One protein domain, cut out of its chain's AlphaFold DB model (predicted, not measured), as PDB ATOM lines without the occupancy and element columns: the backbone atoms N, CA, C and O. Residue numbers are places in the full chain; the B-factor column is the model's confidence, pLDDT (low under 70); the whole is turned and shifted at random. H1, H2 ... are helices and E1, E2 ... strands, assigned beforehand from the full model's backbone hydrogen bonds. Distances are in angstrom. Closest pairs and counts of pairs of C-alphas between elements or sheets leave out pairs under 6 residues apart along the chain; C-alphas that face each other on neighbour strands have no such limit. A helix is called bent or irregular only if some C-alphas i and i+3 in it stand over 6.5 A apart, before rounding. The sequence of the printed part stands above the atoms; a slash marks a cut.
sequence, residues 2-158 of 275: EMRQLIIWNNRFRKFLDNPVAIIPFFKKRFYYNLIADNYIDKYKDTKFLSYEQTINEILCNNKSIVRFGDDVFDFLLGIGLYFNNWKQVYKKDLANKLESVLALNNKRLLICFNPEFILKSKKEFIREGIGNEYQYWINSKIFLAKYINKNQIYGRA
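This is residues 2 to 158 of the 275 residues of the protein "GT-D domain-containing protein" of Candidatus Harrisonbacteria bacterium CG10_big_fil_rev_8_21_14_0_10_38_8 (UniProt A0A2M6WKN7). H8 forms the core of a helix-rich body, with H2, H4, H6 and H7 packed on it and the long, kinked H2 running along one side. At one end of the body a small sheet of E1, E4 and E5 has H3 over one face; at the other end H1 packs on the strand hairpin E2 and E3, and H5 runs from near that hairpin toward the sheet. The 157 printed residues hold eight named helices and five strands, in the order H1 H2 H3 E1 H4 E2 E3 H5 E4 H6 H7 H8 E5: mostly helix, with the parallel sheet in the order E1, E4, E5. The whole is compact, with a radius of gyration of the C-alphas of 16.5 A and spans of 48 by 37 by 27 A.

Find C-alpha 2 at (133.350, 169.204, 144.529); from there H1 runs 24.3 A to residue 18. H2, residues 20 to 44, spans 32.2 A; it is irregular, with C-alphas 35 and 38 7.5 A apart, and has a kink of 80 degrees near residue 34. Read on through H3 (52 to 61), E1 (65 to 68), H4 (72 to 77), E2 (82 to 84), E3 (87 to 89), H5 (93 to 103, 15.2 A), E4 (110 to 114), H6 (116 to 119) and H7 (123 to 128). H8, residues 132 to 147, spans 25.5 A; it is irregular, with C-alphas 137 and 140 7.4 A apart. E5, residues 154 to 157, ends at C-alpha 157, (160.912, 161.963, 165.621).

Start at the hub, H8: it touches H2, about perpendicular at 80 degrees, closest at the C-alphas of Ala 37 and Ile 143, 5.6 A. H4 touches H8 at C-alphas 74 and 140, 5.7 A. H8 touches H6 with residues 135 to 142 alone, closest at C-alphas 142 and 119, 5.3 A. H7 and H8 form a helical hairpin, closest at C-alphas 126 and 132, 4.6 A. H5 touches H4 at C-alphas 96 and 77, 5.1 A, and only grazes the sheet with residues 102 to 103. In the sheet, look for N 111 and O 65, 2.8 A, and N 156 and O 112, 2.9 A. H3 is on this sheet at a height of 8.3 A, two layers, helix on one face; E4, H6 H7 H8, E5 make a strand-helix-strand unit, parallel neighbour strands with helices between. In the antiparallel hairpin E2 and E3, N 89 and O 82 are 2.8 A apart; the closest C-alphas of H1 and E2, 11 and 83, are 6.1 A apart. H1 and H2 only just touch, only at the corner, with 3 pairs of C-alphas within 8 A, the closest 16 and 22, 6.0 A. Every O i to N i+4 pair is within hydrogen-bond range in H1, H3, H4, H5 and H7; H2 has 9 of 21 and H8 5 of 12, beside 13 of 22 and 7 of 13 O i to N i+3 pairs, and H6 is too short for an i+4 pair.

The C-alphas of Glu 2 and Asn 62, the two farthest apart, are 49.5 A apart. The printed part has no cut and no long link. Its mean pLDDT is 94.2; look for values under 70 at residues 2 to 4.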
ATOM      1  N   GLU A   2     133.013 169.922 145.775       66.94
ATOM      2  CA  GLU A   2     133.350 169.204 144.529       66.94
ATOM      3  C   GLU A   2     134.758 169.494 143.988       66.94
ATOM      4  O   GLU A   2     135.505 168.570 143.683       66.94
ATOM      5  N   MET A   3     135.188 170.760 143.977       68.75
ATOM      6  CA  MET A   3     136.504 171.159 143.450       68.75
ATOM      7  C   MET A   3     137.679 170.472 144.173       68.75
ATOM      8  O   MET A   3     138.654 170.055 143.550       68.75
ATOM      9  N   ARG A   4     137.573 170.277 145.495       69.75
ATOM     10  CA  ARG A   4     138.598 169.583 146.293       69.75
ATOM     11  C   ARG A   4     138.641 168.089 145.975       69.75
ATOM     12  O   ARG A   4     139.726 167.517 145.908       69.75
ATOM     13  N   GLN A   5     137.484 167.459 145.768       72.81
ATOM     14  CA  GLN A   5     137.422 166.053 145.365       72.81
ATOM     15  C   GLN A   5     137.983 165.855 143.954       72.81
ATOM     16  O   GLN A   5     138.760 164.924 143.747       72.81
ATOM     17  N   LEU A   6     137.683 166.770 143.026       76.81
ATOM     18  CA  LEU A   6     138.227 166.760 141.669       76.81
ATOM     19  C   LEU A   6     139.762 166.845 141.673       76.81
ATOM     20  O   LEU A   6     140.423 166.047 141.018       76.81
ATOM     21  N   ILE A   7     140.349 167.742 142.476       78.94
ATOM     22  CA  ILE A   7     141.813 167.856 142.622       78.94
ATOM     23  C   ILE A   7     142.425 166.552 143.154       78.94
ATOM     24  O   ILE A   7     143.453 166.095 142.651       78.94
ATOM     25  N   ILE A   8     141.797 165.929 144.157       79.44
ATOM     26  CA  ILE A   8     142.274 164.660 144.727       79.44
ATOM     27  C   ILE A   8     142.242 163.549 143.674       79.44
ATOM     28  O   ILE A   8     143.225 162.816 143.533       79.44
ATOM     29  N   TRP A   9     141.143 163.428 142.927       83.00
ATOM     30  CA  TRP A   9     141.008 162.435 141.862       83.00
ATOM     31  C   TRP A   9     141.985 162.683 140.715       83.00
ATOM     32  O   TRP A   9     142.665 161.747 140.301       83.00
ATOM     33  N   ASN A  10     142.164 163.938 140.299       85.62
ATOM     34  CA  ASN A  10     143.154 164.318 139.292       85.62
ATOM     35  C   ASN A  10     144.575 163.939 139.725       85.62
ATOM     36  O   ASN A  10     145.332 163.366 138.943       85.62
ATOM     37  N   ASN A  11     144.936 164.191 140.984       86.38
ATOM     38  CA  ASN A  11     146.243 163.799 141.509       86.38
ATOM     39  C   ASN A  11     146.411 162.277 141.585       86.38
ATOM     40  O   ASN A  11     147.496 161.777 141.301       86.38
ATOM     41  N   ARG A  12     145.360 161.523 141.928       85.00
ATOM     42  CA  ARG A  12     145.399 160.050 141.898       85.00
ATOM     43  C   ARG A  12     145.574 159.518 140.480       85.00
ATOM     44  O   ARG A  12     146.436 158.675 140.267       85.00
ATOM     45  N   PHE A  13     144.811 160.037 139.523       88.25
ATOM     46  CA  PHE A  13     144.897 159.613 138.129       88.25
ATOM     47  C   PHE A  13     146.283 159.894 137.543       88.25
ATOM     48  O   PHE A  13     146.896 159.005 136.963       88.25
ATOM     49  N   ARG A  14     146.841 161.084 137.807       89.62
ATOM     50  CA  ARG A  14     148.213 161.440 137.410       89.62
ATOM     51  C   ARG A  14     149.256 160.451 137.931       89.62
ATOM     52  O   ARG A  14     150.111 160.034 137.162       89.62
ATOM     53  N   LYS A  15     149.154 160.007 139.192       91.50
ATOM     54  CA  LYS A  15     150.067 158.984 139.743       91.50
ATOM     55  C   LYS A  15     150.045 157.686 138.931       91.50
ATOM     56  O   LYS A  15     151.099 157.090 138.744       91.50
ATOM     57  N   PHE A  16     148.870 157.255 138.471       92.31
ATOM     58  CA  PHE A  16     148.729 156.043 137.659       92.31
ATOM     59  C   PHE A  16     149.154 156.254 136.210       92.31
ATOM     60  O   PHE A  16     149.712 155.338 135.625       92.31
ATOM     61  N   LEU A  17     148.961 157.446 135.643       91.81
ATOM     62  CA  LEU A  17     149.528 157.772 134.333       91.81
ATOM     63  C   LEU A  17     151.060 157.724 134.362       91.81
ATOM     64  O   LEU A  17     151.674 157.146 133.472       91.81
ATOM     65  N   ASP A  18     151.676 158.291 135.403       92.50
ATOM     66  CA  ASP A  18     153.136 158.334 135.530       92.50
ATOM     67  C   ASP A  18     153.752 156.967 135.891       92.50
ATOM     68  O   ASP A  18     154.910 156.706 135.564       92.50
ATOM     69  N   ASN A  19     153.005 156.098 136.583       95.19
ATOM     70  CA  ASN A  19     153.400 154.717 136.861       95.19
ATOM     71  C   ASN A  19     152.166 153.797 137.001       95.19
ATOM     72  O   ASN A  19     151.657 153.622 138.115       95.19
ATOM     73  N   PRO A  20     151.699 153.155 135.914       93.94
ATOM     74  CA  PRO A  20     150.479 152.339 135.933       93.94
ATOM     75  C   PRO A  20     150.511 151.187 136.937       93.94
ATOM     76  O   PRO A  20     149.493 150.857 137.545       93.94
ATOM     77  N   VAL A  21     151.695 150.622 137.197       93.12
ATOM     78  CA  VAL A  21     151.883 149.518 138.154       93.12
ATOM     79  C   VAL A  21     151.489 149.922 139.583       93.12
ATOM     80  O   VAL A  21     151.102 149.065 140.377       93.12
ATOM     81  N   ALA A  22     151.493 151.223 139.903       93.75
ATOM     82  CA  ALA A  22     151.088 151.760 141.202       93.75
ATOM     83  C   ALA A  22     149.611 151.486 141.560       93.75
ATOM     84  O   ALA A  22     149.229 151.607 142.728       93.75
ATOM     85  N   ILE A  23     148.783 151.072 140.592       93.56
ATOM     86  CA  ILE A  23     147.386 150.686 140.825       93.56
ATOM     87  C   ILE A  23     147.268 149.492 141.788       93.56
ATOM     88  O   ILE A  23     146.416 149.486 142.678       93.56
ATOM     89  N   ILE A  24     148.179 148.520 141.680       94.69
ATOM     90  CA  ILE A  24     148.192 147.308 142.508       94.69
ATOM     91  C   ILE A  24     148.430 147.650 143.990       94.69
ATOM     92  O   ILE A  24     147.581 147.308 144.818       94.69
ATOM     93  N   PRO A  25     149.533 148.321 144.382       93.88
ATOM     94  CA  PRO A  25     149.764 148.688 145.776       93.88
ATOM     95  C   PRO A  25     148.720 149.680 146.297       93.88
ATOM     96  O   PRO A  25     148.376 149.612 147.476       93.88
ATOM     97  N   PHE A  26     148.154 150.543 145.443       91.75
ATOM     98  CA  PHE A  26     147.057 151.428 145.835       91.75
ATOM     99  C   PHE A  26     145.815 150.645 146.288       91.75
ATOM    100  O   PHE A  26     145.274 150.908 147.367       91.75
ATOM    101  N   PHE A  27     145.385 149.641 145.517       93.06
ATOM    102  CA  PHE A  27     144.247 148.803 145.899       93.06
ATOM    103  C   PHE A  27     144.574 147.843 147.045       93.06
ATOM    104  O   PHE A  27     143.759 147.705 147.959       93.06
ATOM    105  N   LYS A  28     145.784 147.261 147.080       95.56
ATOM    106  CA  LYS A  28     146.246 146.465 148.233       95.56
ATOM    107  C   LYS A  28     146.198 147.276 149.528       95.56
ATOM    108  O   LYS A  28     145.715 146.756 150.532       95.56
ATOM    109  N   LYS A  29     146.610 148.554 149.497       94.50
ATOM    110  CA  LYS A  29     146.525 149.471 150.647       94.50
ATOM    111  C   LYS A  29     145.096 149.569 151.188       94.50
ATOM    112  O   LYS A  29     144.881 149.491 152.396       94.50
ATOM    113  N   ARG A  30     144.123 149.725 150.284       91.00
ATOM    114  CA  ARG A  30     142.712 149.960 150.620       91.00
ATOM    115  C   ARG A  30     141.982 148.704 151.094       91.00
ATOM    116  O   ARG A  30     141.235 148.799 152.061       91.00
ATOM    117  N   PHE A  31     142.190 147.567 150.434       93.75
ATOM    118  CA  PHE A  31     141.381 146.365 150.662       93.75
ATOM    119  C   PHE A  31     142.036 145.316 151.556       93.75
ATOM    120  O   PHE A  31     141.327 144.569 152.218       93.75
ATOM    121  N   TYR A  32     143.368 145.263 151.605       96.31
ATOM    122  CA  TYR A  32     144.081 144.225 152.349       96.31
ATOM    123  C   TYR A  32     144.927 144.802 153.483       96.31
ATOM    124  O   TYR A  32     144.709 144.484 154.650       96.31
ATOM    125  N   TYR A  33     145.849 145.716 153.182       96.94
ATOM    126  CA  TYR A  33     146.755 146.279 154.184       96.94
ATOM    127  C   TYR A  33     146.024 147.040 155.293       96.94
ATOM    128  O   TYR A  33     146.466 146.999 156.437       96.94
ATOM    129  N   ASN A  34     144.877 147.666 155.005       94.38
ATOM    130  CA  ASN A  34     144.037 148.285 156.035       94.38
ATOM    131  C   ASN A  34     143.621 147.301 157.144       94.38
ATOM    132  O   ASN A  34     143.506 147.725 158.293       94.38
ATOM    133  N   LEU A  35     143.413 146.026 156.791       95.69
ATOM    134  CA  LEU A  35     142.975 144.966 157.701       95.69
ATOM    135  C   LEU A  35     144.124 144.424 158.557       95.69
ATOM    136  O   LEU A  35     143.898 144.032 159.693       95.69
ATOM    137  N   ILE A  36     145.347 144.407 158.018       97.25
ATOM    138  CA  ILE A  36     146.496 143.755 158.665       97.25
ATOM    139  C   ILE A  36     147.503 144.726 159.292       97.25
ATOM    140  O   ILE A  36     148.397 144.277 160.002       97.25
ATOM    141  N   ALA A  37     147.423 146.034 159.021       97.50
ATOM    142  CA  ALA A  37     148.476 146.974 159.421       97.50
ATOM    143  C   ALA A  37     148.679 147.059 160.940       97.50
ATOM    144  O   ALA A  37     149.815 147.204 161.388       97.50
ATOM    145  N   ASP A  38     147.621 146.917 161.739       97.94
ATOM    146  CA  ASP A  38     147.746 146.939 163.200       97.94
ATOM    147  C   ASP A  38     148.451 145.694 163.763       97.94
ATOM    148  O   ASP A  38     149.106 145.796 164.798       97.94
ATOM    149  N   ASN A  39     148.475 144.571 163.033       97.81
ATOM    150  CA  ASN A  39     149.235 143.372 163.423       97.81
ATOM    151  C   ASN A  39     150.757 143.610 163.432       97.81
ATOM    152  O   ASN A  39     151.516 142.780 163.924       97.81
ATOM    153  N   TYR A  40     151.228 144.724 162.863       97.62
ATOM    154  CA  TYR A  40     152.645 145.083 162.849       97.62
ATOM    155  C   TYR A  40     153.059 145.956 164.037       97.62
ATOM    156  O   TYR A  40     154.258 146.144 164.227       97.62
ATOM    157  N   ILE A  41     152.122 146.469 164.846       96.81
ATOM    158  CA  ILE A  41     152.428 147.375 165.970       96.81
ATOM    159  C   ILE A  41     153.449 146.747 166.926       96.81
ATOM    160  O   ILE A  41     154.414 147.406 167.318       96.81
ATOM    161  N   ASP A  42     153.288 145.460 167.241       95.69
ATOM    162  CA  ASP A  42     154.164 144.740 168.172       95.69
ATOM    163  C   ASP A  42     155.626 144.695 167.714       95.69
ATOM    164  O   ASP A  42     156.531 144.666 168.545       95.69
ATOM    165  N   LYS A  43     155.889 144.796 166.404       95.88
ATOM    166  CA  LYS A  43     157.258 144.821 165.867       95.88
ATOM    167  C   LYS A  43     158.039 146.072 166.270       95.88
ATOM    168  O   LYS A  43     159.264 146.067 166.181       95.88
ATOM    169  N   TYR A  44     157.350 147.124 166.710       95.69
ATOM    170  CA  TYR A  44     157.949 148.420 167.026       95.69
ATOM    171  C   TYR A  44     157.965 148.739 168.524       95.69
ATOM    172  O   TYR A  44     158.598 149.722 168.905       95.69
ATOM    173  N   LYS A  45     157.302 147.939 169.373       92.06
ATOM    174  CA  LYS A  45     157.171 148.220 170.817       92.06
ATOM    175  C   LYS A  45     158.520 148.323 171.533       92.06
ATOM    176  O   LYS A  45     158.701 149.222 172.344       92.06
ATOM    177  N   ASP A  46     159.479 147.477 171.159       93.38
ATOM    178  CA  ASP A  46     160.825 147.473 171.756       93.38
ATOM    179  C   ASP A  46     161.789 148.473 171.092       93.38
ATOM    180  O   ASP A  46     162.968 148.532 171.434       93.38
ATOM    181  N   THR A  47     161.337 149.221 170.082       95.69
ATOM    182  CA  THR A  47     162.210 150.140 169.342       95.69
ATOM    183  C   THR A  47     162.374 151.446 170.104       95.69
ATOM    184  O   THR A  47     161.398 152.089 170.495       95.69
ATOM    185  N   LYS A  48     163.622 151.891 170.270       96.75
ATOM    186  CA  LYS A  48     163.921 153.136 170.976       96.75
ATOM    187  C   LYS A  48     163.716 154.353 170.072       96.75
ATOM    188  O   LYS A  48     164.528 154.636 169.190       96.75
ATOM    189  N   PHE A  49     162.662 155.112 170.358       97.56
ATOM    190  CA  PHE A  49     162.410 156.422 169.764       97.56
ATOM    191  C   PHE A  49     162.671 157.537 170.778       97.56
ATOM    192  O   PHE A  49     162.113 157.527 171.875       97.56
ATOM    193  N   LEU A  50     163.479 158.525 170.401       98.19
ATOM    194  CA  LEU A  50     163.669 159.744 171.181       98.19
ATOM    195  C   LEU A  50     162.347 160.524 171.299       98.19
ATOM    196  O   LEU A  50     161.466 160.452 170.435       98.19
ATOM    197  N   SER A  51     162.198 161.316 172.358       97.81
ATOM    198  CA  SER A  51     161.168 162.357 172.413       97.81
ATOM    199  C   SER A  51     161.444 163.455 171.370       97.81
ATOM    200  O   SER A  51     162.516 163.499 170.757       97.81
ATOM    201  N   TYR A  52     160.486 164.357 171.136       97.69
ATOM    202  CA  TYR A  52     160.709 165.490 170.229       97.69
ATOM    203  C   TYR A  52     161.852 166.385 170.712       97.69
ATOM    204  O   TYR A  52     162.730 166.741 169.930       97.69
ATOM    205  N   GLU A  53     161.878 166.684 172.010       96.06
ATOM    206  CA  GLU A  53     162.938 167.474 172.631       96.06
ATOM    207  C   GLU A  53     164.291 166.760 172.544       96.06
ATOM    208  O   GLU A  53     165.268 167.348 172.091       96.06
ATOM    209  N   GLN A  54     164.338 165.466 172.881       97.69
ATOM    210  CA  GLN A  54     165.553 164.659 172.758       97.69
ATOM    211  C   GLN A  54     166.051 164.598 171.310       97.69
ATOM    212  O   GLN A  54     167.250 164.655 171.090       97.69
ATOM    213  N   THR A  55     165.152 164.539 170.321       98.44
ATOM    214  CA  THR A  55     165.521 164.561 168.894       98.44
ATOM    215  C   THR A  55     166.235 165.863 168.523       98.44
ATOM    216  O   THR A  55     167.248 165.826 167.831       98.44
ATOM    217  N   ILE A  56     165.729 167.014 168.987       97.94
ATOM    218  CA  ILE A  56     166.371 168.313 168.738       97.94
ATOM    219  C   ILE A  56     167.679 168.438 169.529       97.94
ATOM    220  O   ILE A  56     168.693 168.845 168.973       97.94
ATOM    221  N   ASN A  57     167.703 168.021 170.796       97.38
ATOM    222  CA  ASN A  57     168.927 168.017 171.600       97.38
ATOM    223  C   ASN A  57     170.022 167.152 170.965       97.38
ATOM    224  O   ASN A  57     171.176 167.565 170.914       97.38
ATOM    225  N   GLU A  58     169.659 165.991 170.418       97.75
ATOM    226  CA  GLU A  58     170.597 165.060 169.795       97.75
ATOM    227  C   GLU A  58     171.353 165.698 168.620       97.75
ATOM    228  O   GLU A  58     172.569 165.534 168.516       97.75
ATOM    229  N   ILE A  59     170.661 166.454 167.759       97.69
ATOM    230  CA  ILE A  59     171.286 167.107 166.596       97.69
ATOM    231  C   ILE A  59     172.080 168.363 166.975       97.69
ATOM    232  O   ILE A  59     173.089 168.646 166.332       97.69
ATOM    233  N   LEU A  60     171.663 169.086 168.022       97.00
ATOM    234  CA  LEU A  60     172.346 170.290 168.501       97.00
ATOM    235  C   LEU A  60     173.629 169.952 169.271       97.00
ATOM    236  O   LEU A  60     174.673 170.549 169.025       97.00
ATOM    237  N   CYS A  61     173.564 168.989 170.192       95.94
ATOM    238  CA  CYS A  61     174.671 168.676 171.096       95.94
ATOM    239  C   CYS A  61     175.729 167.773 170.456       95.94
ATOM    240  O   CYS A  61     176.903 167.884 170.795       95.94
ATOM    241  N   ASN A  62     175.341 166.896 169.524       95.25
ATOM    242  CA  ASN A  62     176.257 165.916 168.930       95.25
ATOM    243  C   ASN A  62     176.643 166.233 167.478       95.25
ATOM    244  O   ASN A  62     177.260 165.393 166.822       95.25
ATOM    245  N   ASN A  63     176.256 167.407 166.957       90.50
ATOM    246  CA  ASN A  63     176.506 167.831 165.573       90.50
ATOM    247  C   ASN A  63     176.104 166.744 164.549       90.50
ATOM    248  O   ASN A  63     176.832 166.453 163.600       90.50
ATOM    249  N   LYS A  64     174.964 166.079 164.789       96.62
ATOM    250  CA  LYS A  64     174.469 164.998 163.927       96.62
ATOM    251  C   LYS A  64     173.660 165.552 162.766       96.62
ATOM    252  O   LYS A  64     172.881 166.497 162.914       96.62
ATOM    253  N   SER A  65     173.797 164.893 161.624       98.69
ATOM    254  CA  SER A  65     172.854 165.038 160.523       98.69
ATOM    255  C   SER A  65     171.517 164.395 160.883       98.69
ATOM    256  O   SER A  65     171.462 163.495 161.722       98.69
ATOM    257  N   ILE A  66     170.436 164.811 160.226       98.81
ATOM    258  CA  ILE A  66     169.093 164.273 160.479       98.81
ATOM    259  C   ILE A  66     168.304 164.103 159.190       98.81
ATOM    260  O   ILE A  66     168.206 165.030 158.390       98.81
ATOM    261  N   VAL A  67     167.688 162.933 159.025       98.44
ATOM    262  CA  VAL A  67     166.732 162.641 157.950       98.44
ATOM    263  C   VAL A  67     165.391 162.243 158.533       98.44
ATOM    264  O   VAL A  67     165.311 161.524 159.528       98.44
ATOM    265  N   ARG A  68     164.313 162.728 157.916       98.06
ATOM    266  CA  ARG A  68     162.959 162.599 158.458       98.06
ATOM    267  C   ARG A  68     162.057 161.904 157.454       98.06
ATOM    268  O   ARG A  68     161.862 162.404 156.346       98.06
ATOM    269  N   PHE A  69     161.500 160.766 157.850       97.50
ATOM    270  CA  PHE A  69     160.588 159.978 157.033       97.50
ATOM    271  C   PHE A  69     159.140 160.181 157.489       97.50
ATOM    272  O   PHE A  69     158.803 159.971 158.655       97.50
ATOM    273  N   GLY A  70     158.303 160.639 156.556       93.94
ATOM    274  CA  GLY A  70     156.869 160.828 156.747       93.94
ATOM    275  C   GLY A  70     156.056 159.570 156.434       93.94
ATOM    276  O   GLY A  70     156.581 158.464 156.316       93.94
ATOM    277  N   ASP A  71     154.750 159.766 156.300       90.94
ATOM    278  CA  ASP A  71     153.778 158.784 155.811       90.94
ATOM    279  C   ASP A  71     153.982 158.435 154.325       90.94
ATOM    280  O   ASP A  71     153.707 157.322 153.877       90.94
ATOM    281  N   ASP A  72     154.510 159.388 153.568       89.56
ATOM    282  CA  ASP A  72     154.627 159.360 152.117       89.56
ATOM    283  C   ASP A  72     155.722 158.426 151.576       89.56
ATOM    284  O   ASP A  72     155.580 157.882 150.478       89.56
ATOM    285  N   VAL A  73     156.802 158.198 152.335       95.00
ATOM    286  CA  VAL A  73     157.969 157.452 151.834       95.00
ATOM    287  C   VAL A  73     157.600 156.037 151.392       95.00
ATOM    288  O   VAL A  73     158.007 155.620 150.315       95.00
ATOM    289  N   PHE A  74     156.793 155.305 152.162       96.38
ATOM    290  CA  PHE A  74     156.486 153.908 151.842       96.38
ATOM    291  C   PHE A  74     155.487 153.776 150.693       96.38
ATOM    292  O   PHE A  74     155.544 152.793 149.960       96.38
ATOM    293  N   ASP A  75     154.624 154.773 150.477       95.06
ATOM    294  CA  ASP A  75     153.854 154.862 149.234       95.06
ATOM    295  C   ASP A  75     154.817 155.011 148.041       95.06
ATOM    296  O   ASP A  75     154.689 154.289 147.049       95.06
ATOM    297  N   PHE A  76     155.837 155.867 148.170       97.00
ATOM    298  CA  PHE A  76     156.845 156.071 147.130       97.00
ATOM    299  C   PHE A  76     157.661 154.812 146.815       97.00
ATOM    300  O   PHE A  76     157.833 154.488 145.640       97.00
ATOM    301  N   LEU A  77     158.112 154.071 147.834       97.06
ATOM    302  CA  LEU A  77     158.851 152.812 147.645       97.06
ATOM    303  C   LEU A  77     158.025 151.749 146.911       97.06
ATOM    304  O   LEU A  77     158.562 150.941 146.163       97.06
ATOM    305  N   LEU A  78     156.702 151.777 147.075       96.19
ATOM    306  CA  LEU A  78     155.787 150.879 146.371       96.19
ATOM    307  C   LEU A  78     155.451 151.347 144.948       96.19
ATOM    308  O   LEU A  78     154.591 150.754 144.304       96.19
ATOM    309  N   GLY A  79     156.084 152.402 144.438       96.25
ATOM    310  CA  GLY A  79     155.817 152.906 143.092       96.25
ATOM    311  C   GLY A  79     154.810 154.051 143.020       96.25
ATOM    312  O   GLY A  79     154.523 154.528 141.922       96.25
ATOM    313  N   ILE A  80     154.258 154.509 144.145       94.94
ATOM    314  CA  ILE A  80     153.221 155.545 144.159       94.94
ATOM    315  C   ILE A  80     153.885 156.923 144.285       94.94
ATOM    316  O   ILE A  80     154.360 157.304 145.350       94.94
ATOM    317  N   GLY A  81     153.875 157.714 143.208       95.12
ATOM    318  CA  GLY A  81     154.406 159.083 143.232       95.12
ATOM    319  C   GLY A  81     153.749 159.986 144.292       95.12
ATOM    320  O   GLY A  81     152.602 159.778 144.714       95.12
ATOM    321  N   LEU A  82     154.458 161.041 144.699       94.62
ATOM    322  CA  LEU A  82     153.991 161.997 145.708       94.62
ATOM    323  C   LEU A  82     153.353 163.205 145.028       94.62
ATOM    324  O   LEU A  82     153.985 163.841 144.195       94.62
ATOM    325  N   TYR A  83     152.095 163.504 145.348       93.00
ATOM    326  CA  TYR A  83     151.330 164.595 144.733       93.00
ATOM    327  C   TYR A  83     150.545 165.303 145.828       93.00
ATOM    328  O   TYR A  83     149.725 164.670 146.498       93.00
ATOM    329  N   PHE A  84     150.784 166.600 145.988       87.12
ATOM    330  CA  PHE A  84     150.105 167.444 146.961       87.12
ATOM    331  C   PHE A  84     149.840 168.818 146.348       87.12
ATOM    332  O   PHE A  84     150.762 169.603 146.132       87.12
ATOM    333  N   ASN A  85     148.572 169.123 146.070       86.00
ATOM    334  CA  ASN A  85     148.179 170.320 145.320       86.00
ATOM    335  C   ASN A  85     148.993 170.432 144.013       86.00
ATOM    336  O   ASN A  85     148.968 169.503 143.209       86.00
ATOM    337  N   ASN A  86     149.731 171.531 143.831       86.06
ATOM    338  CA  ASN A  86     150.598 171.767 142.672       86.06
ATOM    339  C   ASN A  86     152.013 171.188 142.836       86.06
ATOM    340  O   ASN A  86     152.792 171.215 141.887       86.06
ATOM    341  N   TRP A  87     152.356 170.681 144.022       92.31
ATOM    342  CA  TRP A  87     153.641 170.048 144.285       92.31
ATOM    343  C   TRP A  87     153.607 168.567 143.894       92.31
ATOM    344  O   TRP A  87     152.646 167.858 144.212       92.31
ATOM    345  N   LYS A  88     154.669 168.079 143.246       94.94
ATOM    346  CA  LYS A  88     154.829 166.649 142.959       94.94
ATOM    347  C   LYS A  88     156.273 166.166 143.025       94.94
ATOM    348  O   LYS A  88     157.204 166.909 142.729       94.94
ATOM    349  N   GLN A  89     156.429 164.885 143.330       96.75
ATOM    350  CA  GLN A  89     157.613 164.087 143.041       96.75
ATOM    351  C   GLN A  89     157.160 162.807 142.327       96.75
ATOM    352  O   GLN A  89     156.612 161.889 142.941       96.75
ATOM    353  N   VAL A  90     157.393 162.761 141.016       96.94
ATOM    354  CA  VAL A  90     157.130 161.601 140.159       96.94
ATOM    355  C   VAL A  90     157.963 160.422 140.654       96.94
ATOM    356  O   VAL A  90     159.127 160.595 141.037       96.94
ATOM    357  N   TYR A  91     157.357 159.233 140.643       97.31
ATOM    358  CA  TYR A  91     158.049 158.004 141.001       97.31
ATOM    359  C   TYR A  91     159.211 157.737 140.046       97.31
ATOM    360  O   TYR A  91     159.067 157.798 138.824       97.31
ATOM    361  N   LYS A  92     160.367 157.421 140.625       97.88
ATOM    362  CA  LYS A  92     161.550 156.969 139.907       97.88
ATOM    363  C   LYS A  92     162.199 155.856 140.726       97.88
ATOM    364  O   LYS A  92     162.396 156.005 141.932       97.88
ATOM    365  N   LYS A  93     162.462 154.719 140.076       97.00
ATOM    366  CA  LYS A  93     162.945 153.496 140.738       97.00
ATOM    367  C   LYS A  93     164.305 153.706 141.409       97.00
ATOM    368  O   LYS A  93     164.530 153.214 142.504       97.00
ATOM    369  N   ASP A  94     165.189 154.472 140.784       97.88
ATOM    370  CA  ASP A  94     166.490 154.867 141.331       97.88
ATOM    371  C   ASP A  94     166.368 155.725 142.605       97.88
ATOM    372  O   ASP A  94     167.074 155.462 143.578       97.88
ATOM    373  N   LEU A  95     165.439 156.691 142.644       98.19
ATOM    374  CA  LEU A  95     165.119 157.447 143.862       98.19
ATOM    375  C   LEU A  95     164.602 156.511 144.963       98.19
ATOM    376  O   LEU A  95     165.055 156.605 146.101       98.19
ATOM    377  N   ALA A  96     163.692 155.590 144.637       98.00
ATOM    378  CA  ALA A  96     163.168 154.631 145.609       98.00
ATOM    379  C   ALA A  96     164.275 153.732 146.183       98.00
ATOM    380  O   ALA A  96     164.417 153.658 147.400       98.00
ATOM    381  N   ASN A  97     165.129 153.159 145.330       97.88
ATOM    382  CA  ASN A  97     166.261 152.331 145.756       97.88
ATOM    383  C   ASN A  97     167.216 153.090 146.697       97.88
ATOM    384  O   ASN A  97     167.683 152.542 147.693       97.88
ATOM    385  N   LYS A  98     167.494 154.369 146.414       98.00
ATOM    386  CA  LYS A  98     168.328 155.197 147.300       98.00
ATOM    387  C   LYS A  98     167.629 155.570 148.609       98.00
ATOM    388  O   LYS A  98     168.285 155.723 149.631       98.00
ATOM    389  N   LEU A  99     166.308 155.733 148.613       98.12
ATOM    390  CA  LEU A  99     165.563 155.929 149.861       98.12
ATOM    391  C   LEU A  99     165.603 154.668 150.731       98.12
ATOM    392  O   LEU A  99     165.771 154.787 151.943       98.12
ATOM    393  N   GLU A 100     165.512 153.480 150.127       97.12
ATOM    394  CA  GLU A 100     165.685 152.203 150.835       97.12
ATOM    395  C   GLU A 100     167.070 152.085 151.471       97.12
ATOM    396  O   GLU A 100     167.169 151.695 152.634       97.12
ATOM    397  N   SER A 101     168.131 152.496 150.765       95.75
ATOM    398  CA  SER A 101     169.483 152.463 151.336       95.75
ATOM    399  C   SER A 101     169.637 153.411 152.529       95.75
ATOM    400  O   SER A 101     170.323 153.066 153.486       95.75
ATOM    401  N   VAL A 102     168.972 154.575 152.518       97.38
ATOM    402  CA  VAL A 102     168.938 155.473 153.688       97.38
ATOM    403  C   VAL A 102     168.141 154.846 154.838       97.38
ATOM    404  O   VAL A 102     168.568 154.939 155.984       97.38
ATOM    405  N   LEU A 103     167.002 154.201 154.557       96.56
ATOM    406  CA  LEU A 103     166.160 153.556 155.577       96.56
ATOM    407  C   LEU A 103     166.868 152.400 156.292       96.56
ATOM    408  O   LEU A 103     166.707 152.252 157.499       96.56
ATOM    409  N   ALA A 104     167.645 151.600 155.557       94.31
ATOM    410  CA  ALA A 104     168.388 150.458 156.091       94.31
ATOM    411  C   ALA A 104     169.687 150.850 156.821       94.31
ATOM    412  O   ALA A 104     170.401 149.984 157.330       94.31
ATOM    413  N   LEU A 105     170.034 152.140 156.847       94.69
ATOM    414  CA  LEU A 105     171.327 152.592 157.329       94.69
ATOM    415  C   LEU A 105     171.398 152.632 158.861       94.69
ATOM    416  O   LEU A 105     170.560 153.231 159.539       94.69
ATOM    417  N   ASN A 106     172.497 152.109 159.402       92.50
ATOM    418  CA  ASN A 106     172.900 152.327 160.786       92.50
ATOM    419  C   ASN A 106     174.171 153.188 160.822       92.50
ATOM    420  O   ASN A 106     175.284 152.684 160.685       92.50
ATOM    421  N   ASN A 107     174.006 154.506 160.960       91.31
ATOM    422  CA  ASN A 107     175.110 155.465 160.933       91.31
ATOM    423  C   ASN A 107     175.067 156.374 162.166       91.31
ATOM    424  O   ASN A 107     174.135 157.148 162.351       91.31
ATOM    425  N   LYS A 108     176.124 156.335 162.986       92.94
ATOM    426  CA  LYS A 108     176.209 157.111 164.235       92.94
ATOM    427  C   LYS A 108     176.157 158.632 164.026       92.94
ATOM    428  O   LYS A 108     175.772 159.335 164.956       92.94
ATOM    429  N   ARG A 109     176.523 159.137 162.839       96.25
ATOM    430  CA  ARG A 109     176.478 160.570 162.479       96.25
ATOM    431  C   ARG A 109     175.138 161.013 161.886       96.25
ATOM    432  O   ARG A 109     174.936 162.212 161.718       96.25
ATOM    433  N   LEU A 110     174.243 160.077 161.563       98.06
ATOM    434  CA  LEU A 110     172.953 160.357 160.939       98.06
ATOM    435  C   LEU A 110     171.804 159.870 161.825       98.06
ATOM    436  O   LEU A 110     171.590 158.672 161.984       98.06
ATOM    437  N   LEU A 111     171.023 160.802 162.357       98.56
ATOM    438  CA  LEU A 111     169.788 160.486 163.056       98.56
ATOM    439  C   LEU A 111     168.664 160.244 162.039       98.56
ATOM    440  O   LEU A 111     168.239 161.157 161.329       98.56
ATOM    441  N   ILE A 112     168.178 159.006 161.977       98.44
ATOM    442  CA  ILE A 112     167.002 158.643 161.183       98.44
ATOM    443  C   ILE A 112     165.756 158.824 162.043       98.44
ATOM    444  O   ILE A 112     165.705 158.353 163.181       98.44
ATOM    445  N   CYS A 113     164.742 159.488 161.496       98.38
ATOM    446  CA  CYS A 113     163.529 159.817 162.227       98.38
ATOM    447  C   CYS A 113     162.265 159.256 161.575       98.38
ATOM    448  O   CYS A 113     162.089 159.355 160.359       98.38
ATOM    449  N   PHE A 114     161.347 158.785 162.421       97.88
ATOM    450  CA  PHE A 114     160.011 158.294 162.061       97.88
ATOM    451  C   PHE A 114     158.944 158.922 162.969       97.88
ATOM    452  O   PHE A 114     159.265 159.759 163.809       97.88
ATOM    453  N   ASN A 115     157.677 158.532 162.817       96.69
ATOM    454  CA  ASN A 115     156.566 159.065 163.615       96.69
ATOM    455  C   ASN A 115     155.899 157.955 164.443       96.69
ATOM    456  O   ASN A 115     154.849 157.426 164.052       96.69
ATOM    457  N   PRO A 116     156.526 157.531 165.559       96.38
ATOM    458  CA  PRO A 116     156.035 156.416 166.369       96.38
ATOM    459  C   PRO A 116     154.622 156.654 166.914       96.38
ATOM    460  O   PRO A 116     153.864 155.701 167.051       96.38
ATOM    461  N   GLU A 117     154.224 157.909 167.144       94.25
ATOM    462  CA  GLU A 117     152.877 158.294 167.583       94.25
ATOM    463  C   GLU A 117     151.756 157.895 166.608       94.25
ATOM    464  O   GLU A 117     150.601 157.786 167.017       94.25
ATOM    465  N   PHE A 118     152.090 157.649 165.339       96.38
ATOM    466  CA  PHE A 118     151.152 157.146 164.340       96.38
ATOM    467  C   PHE A 118     151.374 155.668 164.014       96.38
ATOM    468  O   PHE A 118     150.417 154.937 163.769       96.38
ATOM    469  N   ILE A 119     152.626 155.200 164.036       95.69
ATOM    470  CA  ILE A 119     152.964 153.797 163.752       95.69
ATOM    471  C   ILE A 119     152.444 152.869 164.863       95.69
ATOM    472  O   ILE A 119     151.858 151.827 164.562       95.69
ATOM    473  N   LEU A 120     152.597 153.267 166.129       96.50
ATOM    474  CA  LEU A 120     152.199 152.477 167.300       96.50
ATOM    475  C   LEU A 120     150.701 152.568 167.626       96.50
ATOM    476  O   LEU A 120     150.207 151.771 168.413       96.50
ATOM    477  N   LYS A 121     149.976 153.516 167.025       96.25
ATOM    478  CA  LYS A 121     148.561 153.774 167.315       96.25
ATOM    479  C   LYS A 121     147.650 152.918 166.442       96.25
ATOM    480  O   LYS A 121     147.746 152.982 165.218       96.25
ATOM    481  N   SER A 122     146.762 152.132 167.036       97.44
ATOM    482  CA  SER A 122     145.784 151.309 166.313       97.44
ATOM    483  C   SER A 122     144.711 152.146 165.617       97.44
ATOM    484  O   SER A 122     144.407 153.273 166.021       97.44
ATOM    485  N   LYS A 123     144.052 151.577 164.604       97.06
ATOM    486  CA  LYS A 123     142.904 152.195 163.920       97.06
ATOM    487  C   LYS A 123     141.822 152.649 164.903       97.06
ATOM    488  O   LYS A 123     141.262 153.732 164.741       97.06
ATOM    489  N   LYS A 124     141.542 151.841 165.934       97.50
ATOM    490  CA  LYS A 124     140.558 152.157 166.982       97.50
ATOM    491  C   LYS A 124     140.962 153.401 167.775       97.50
ATOM    492  O   LYS A 124     140.114 154.246 168.049       97.50
ATOM    493  N   GLU A 125     142.242 153.539 168.106       97.75
ATOM    494  CA  GLU A 125     142.756 154.717 168.809       97.75
ATOM    495  C   GLU A 125     142.697 155.978 167.943       97.75
ATOM    496  O   GLU A 125     142.227 157.003 168.428       97.75
ATOM    497  N   PHE A 126     143.053 155.898 166.652       97.38
ATOM    498  CA  PHE A 126     142.858 157.016 165.715       97.38
ATOM    499  C   PHE A 126     141.395 157.488 165.679       97.38
ATOM    500  O   PHE A 126     141.132 158.689 165.706       97.38
ATOM    501  N   ILE A 127     140.435 156.553 165.623       97.31
ATOM    502  CA  ILE A 127     138.996 156.872 165.628       97.31
ATOM    503  C   ILE A 127     138.591 157.539 166.944       97.31
ATOM    504  O   ILE A 127     137.926 158.572 166.917       97.31
ATOM    505  N   ARG A 128     139.019 156.981 168.083       97.81
ATOM    506  CA  ARG A 128     138.717 157.518 169.419       97.81
ATOM    507  C   ARG A 128     139.223 158.952 169.600       97.81
ATOM    508  O   ARG A 128     138.584 159.735 170.287       97.81
ATOM    509  N   GLU A 129     140.343 159.296 168.975       96.19
ATOM    510  CA  GLU A 129     140.927 160.644 169.006       96.19
ATOM    511  C   GLU A 129     140.341 161.604 167.953       96.19
ATOM    512  O   GLU A 129     140.820 162.726 167.803       96.19
ATOM    513  N   GLY A 130     139.331 161.184 167.183       96.00
ATOM    514  CA  GLY A 130     138.709 162.021 166.151       96.00
ATOM    515  C   GLY A 130     139.549 162.196 164.879       96.00
ATOM    516  O   GLY A 130     139.167 162.949 163.985       96.00
ATOM    517  N   ILE A 131     140.663 161.470 164.750       95.00
ATOM    518  CA  ILE A 131     141.584 161.514 163.601       95.00
ATOM    519  C   ILE A 131     141.555 160.213 162.786       95.00
ATOM    520  O   ILE A 131     142.519 159.871 162.108       95.00
ATOM    521  N   GLY A 132     140.438 159.475 162.805       94.25
ATOM    522  CA  GLY A 132     140.280 158.185 162.110       94.25
ATOM    523  C   GLY A 132     140.687 158.207 160.629       94.25
ATOM    524  O   GLY A 132     141.266 157.247 160.122       94.25
ATOM    525  N   ASN A 133     140.459 159.336 159.952       91.38
ATOM    526  CA  ASN A 133     140.844 159.538 158.554       91.38
ATOM    527  C   ASN A 133     142.364 159.597 158.337       91.38
ATOM    528  O   ASN A 133     142.815 159.383 157.216       91.38
ATOM    529  N   GLU A 134     143.164 159.869 159.368       93.88
ATOM    530  CA  GLU A 134     144.621 159.900 159.249       93.88
ATOM    531  C   GLU A 134     145.238 158.497 159.220       93.88
ATOM    532  O   GLU A 134     146.292 158.312 158.615       93.88
ATOM    533  N   TYR A 135     144.559 157.482 159.777       95.44
ATOM    534  CA  TYR A 135     145.048 156.096 159.803       95.44
ATOM    535  C   TYR A 135     145.472 155.603 158.413       95.44
ATOM    536  O   TYR A 135     146.491 154.932 158.261       95.44
ATOM    537  N   GLN A 136     144.723 155.987 157.371       93.38
ATOM    538  CA  GLN A 136     144.990 155.564 155.998       93.38
ATOM    539  C   GLN A 136     146.346 156.028 155.454       93.38
ATOM    540  O   GLN A 136     146.895 155.365 154.576       93.38
ATOM    541  N   TYR A 137     146.902 157.128 155.961       93.88
ATOM    542  CA  TYR A 137     148.211 157.618 155.536       93.88
ATOM    543  C   TYR A 137     149.333 156.707 156.048       93.88
ATOM    544  O   TYR A 137     150.261 156.395 155.308       93.88
ATOM    545  N   TRP A 138     149.163 156.143 157.245       96.25
ATOM    546  CA  TRP A 138     150.192 155.381 157.957       96.25
ATOM    547  C   TRP A 138     150.174 153.869 157.715       96.25
ATOM    548  O   TRP A 138     151.073 153.180 158.188       96.25
ATOM    549  N   ILE A 139     149.197 153.334 156.969       96.81
ATOM    550  CA  ILE A 139     149.061 151.886 156.693       96.81
ATOM    551  C   ILE A 139     150.356 151.283 156.134       96.81
ATOM    552  O   ILE A 139     150.840 150.270 156.632       96.81
ATOM    553  N   ASN A 140     150.928 151.906 155.101       96.69
ATOM    554  CA  ASN A 140     152.136 151.379 154.472       96.69
ATOM    555  C   ASN A 140     153.352 151.548 155.389       96.69
ATOM    556  O   ASN A 140     154.143 150.616 155.513       96.69
ATOM    557  N   SER A 141     153.455 152.662 156.117       96.31
ATOM    558  CA  SER A 141     154.496 152.841 157.132       96.31
ATOM    559  C   SER A 141     154.439 151.763 158.210       96.31
ATOM    560  O   SER A 141     155.462 151.165 158.518       96.31
ATOM    561  N   LYS A 142     153.247 151.433 158.719       96.62
ATOM    562  CA  LYS A 142     153.045 150.363 159.707       96.62
ATOM    563  C   LYS A 142     153.510 148.996 159.217       96.62
ATOM    564  O   LYS A 142     154.037 148.231 160.012       96.62
ATOM    565  N   ILE A 143     153.348 148.678 157.938       97.31
ATOM    566  CA  ILE A 143     153.699 147.353 157.407       97.31
ATOM    567  C   ILE A 143     155.173 147.282 157.004       97.31
ATOM    568  O   ILE A 143     155.884 146.346 157.369       97.31
ATOM    569  N   PHE A 144     155.638 148.256 156.225       97.25
ATOM    570  CA  PHE A 144     156.918 148.154 155.526       97.25
ATOM    571  C   PHE A 144     158.103 148.654 156.347       97.25
ATOM    572  O   PHE A 144     159.216 148.184 156.114       97.25
ATOM    573  N   LEU A 145     157.882 149.520 157.342       96.81
ATOM    574  CA  LEU A 145     158.949 149.975 158.234       96.81
ATOM    575  C   LEU A 145     159.598 148.815 159.007       96.81
ATOM    576  O   LEU A 145     160.795 148.857 159.279       96.81
ATOM    577  N   ALA A 146     158.853 147.743 159.285       95.81
ATOM    578  CA  ALA A 146     159.347 146.556 159.983       95.81
ATOM    579  C   ALA A 146     160.536 145.880 159.285       95.81
ATOM    580  O   ALA A 146     161.257 145.126 159.927       95.81
ATOM    581  N   LYS A 147     160.745 146.136 157.986       95.88
ATOM    582  CA  LYS A 147     161.904 145.631 157.235       95.88
ATOM    583  C   LYS A 147     163.196 146.404 157.517       95.88
ATOM    584  O   LYS A 147     164.269 145.895 157.226       95.88
ATOM    585  N   TYR A 148     163.083 147.627 158.032       95.81
ATOM    586  CA  TYR A 148     164.186 148.589 158.132       95.81
ATOM    587  C   TYR A 148     164.516 148.987 159.574       95.81
ATOM    588  O   TYR A 148     165.589 149.522 159.838       95.81
ATOM    589  N   ILE A 149     163.607 148.737 160.518       94.25
ATOM    590  CA  ILE A 149     163.862 148.997 161.934       94.25
ATOM    591  C   ILE A 149     164.869 147.997 162.494       94.25
ATOM    592  O   ILE A 149     164.726 146.785 162.349       94.25
ATOM    593  N   ASN A 150     165.848 148.532 163.212       93.19
ATOM    594  CA  ASN A 150     166.829 147.791 163.977       93.19
ATOM    595  C   ASN A 150     166.619 148.073 165.471       93.19
ATOM    596  O   ASN A 150     166.732 149.219 165.908       93.19
ATOM    597  N   LYS A 151     166.347 147.031 166.268       90.44
ATOM    598  CA  LYS A 151     166.096 147.160 167.717       90.44
ATOM    599  C   LYS A 151     167.285 147.750 168.492       90.44
ATOM    600  O   LYS A 151     167.084 148.354 169.538       90.44
ATOM    601  N   ASN A 152     168.503 147.624 167.963       92.44
ATOM    602  CA  ASN A 152     169.722 148.154 168.581       92.44
ATOM    603  C   ASN A 152     170.030 149.606 168.170       92.44
ATOM    604  O   ASN A 152     171.046 150.163 168.586       92.44
ATOM    605  N   GLN A 153     169.188 150.219 167.334       95.69
ATOM    606  CA  GLN A 153     169.358 151.584 166.849       95.69
ATOM    607  C   GLN A 153     168.374 152.537 167.532       95.69
ATOM    608  O   GLN A 153     167.239 152.186 167.848       95.69
ATOM    609  N   ILE A 154     168.829 153.769 167.755       96.69
ATOM    610  CA  ILE A 154     168.008 154.857 168.285       96.69
ATOM    611  C   ILE A 154     167.483 155.684 167.115       96.69
ATOM    612  O   ILE A 154     168.264 156.135 166.274       96.69
ATOM    613  N   TYR A 155     166.174 155.920 167.096       98.12
ATOM    614  CA  TYR A 155     165.502 156.736 166.087       98.12
ATOM    615  C   TYR A 155     164.976 158.036 166.693       98.12
ATOM    616  O   TYR A 155     164.562 158.076 167.851       98.12
ATOM    617  N   GLY A 156     164.970 159.114 165.912       98.12
ATOM    618  CA  GLY A 156     164.344 160.378 166.304       98.12
ATOM    619  C   GLY A 156     162.887 160.486 165.847       98.12
ATOM    620  O   GLY A 156     162.327 159.560 165.250       98.12
ATOM    621  N   ARG A 157     162.276 161.651 166.083       98.00
ATOM    622  CA  ARG A 157     160.912 161.963 165.621       98.00
ATOM    623  C   ARG A 157     160.894 162.859 164.392       98.00
ATOM    624  O   ARG A 157     161.463 163.950 164.395       98.00
ATOM    625  N   ALA A 158     160.215 162.427 163.330       97.75
ATOM    626  CA  ALA A 158     160.239 163.132 162.047       97.75
ATOM    627  C   ALA A 158     159.433 164.443 162.067       97.75
ATOM    628  O   ALA A 158     159.650 165.307 161.216       97.75
TER     629      ALA A 158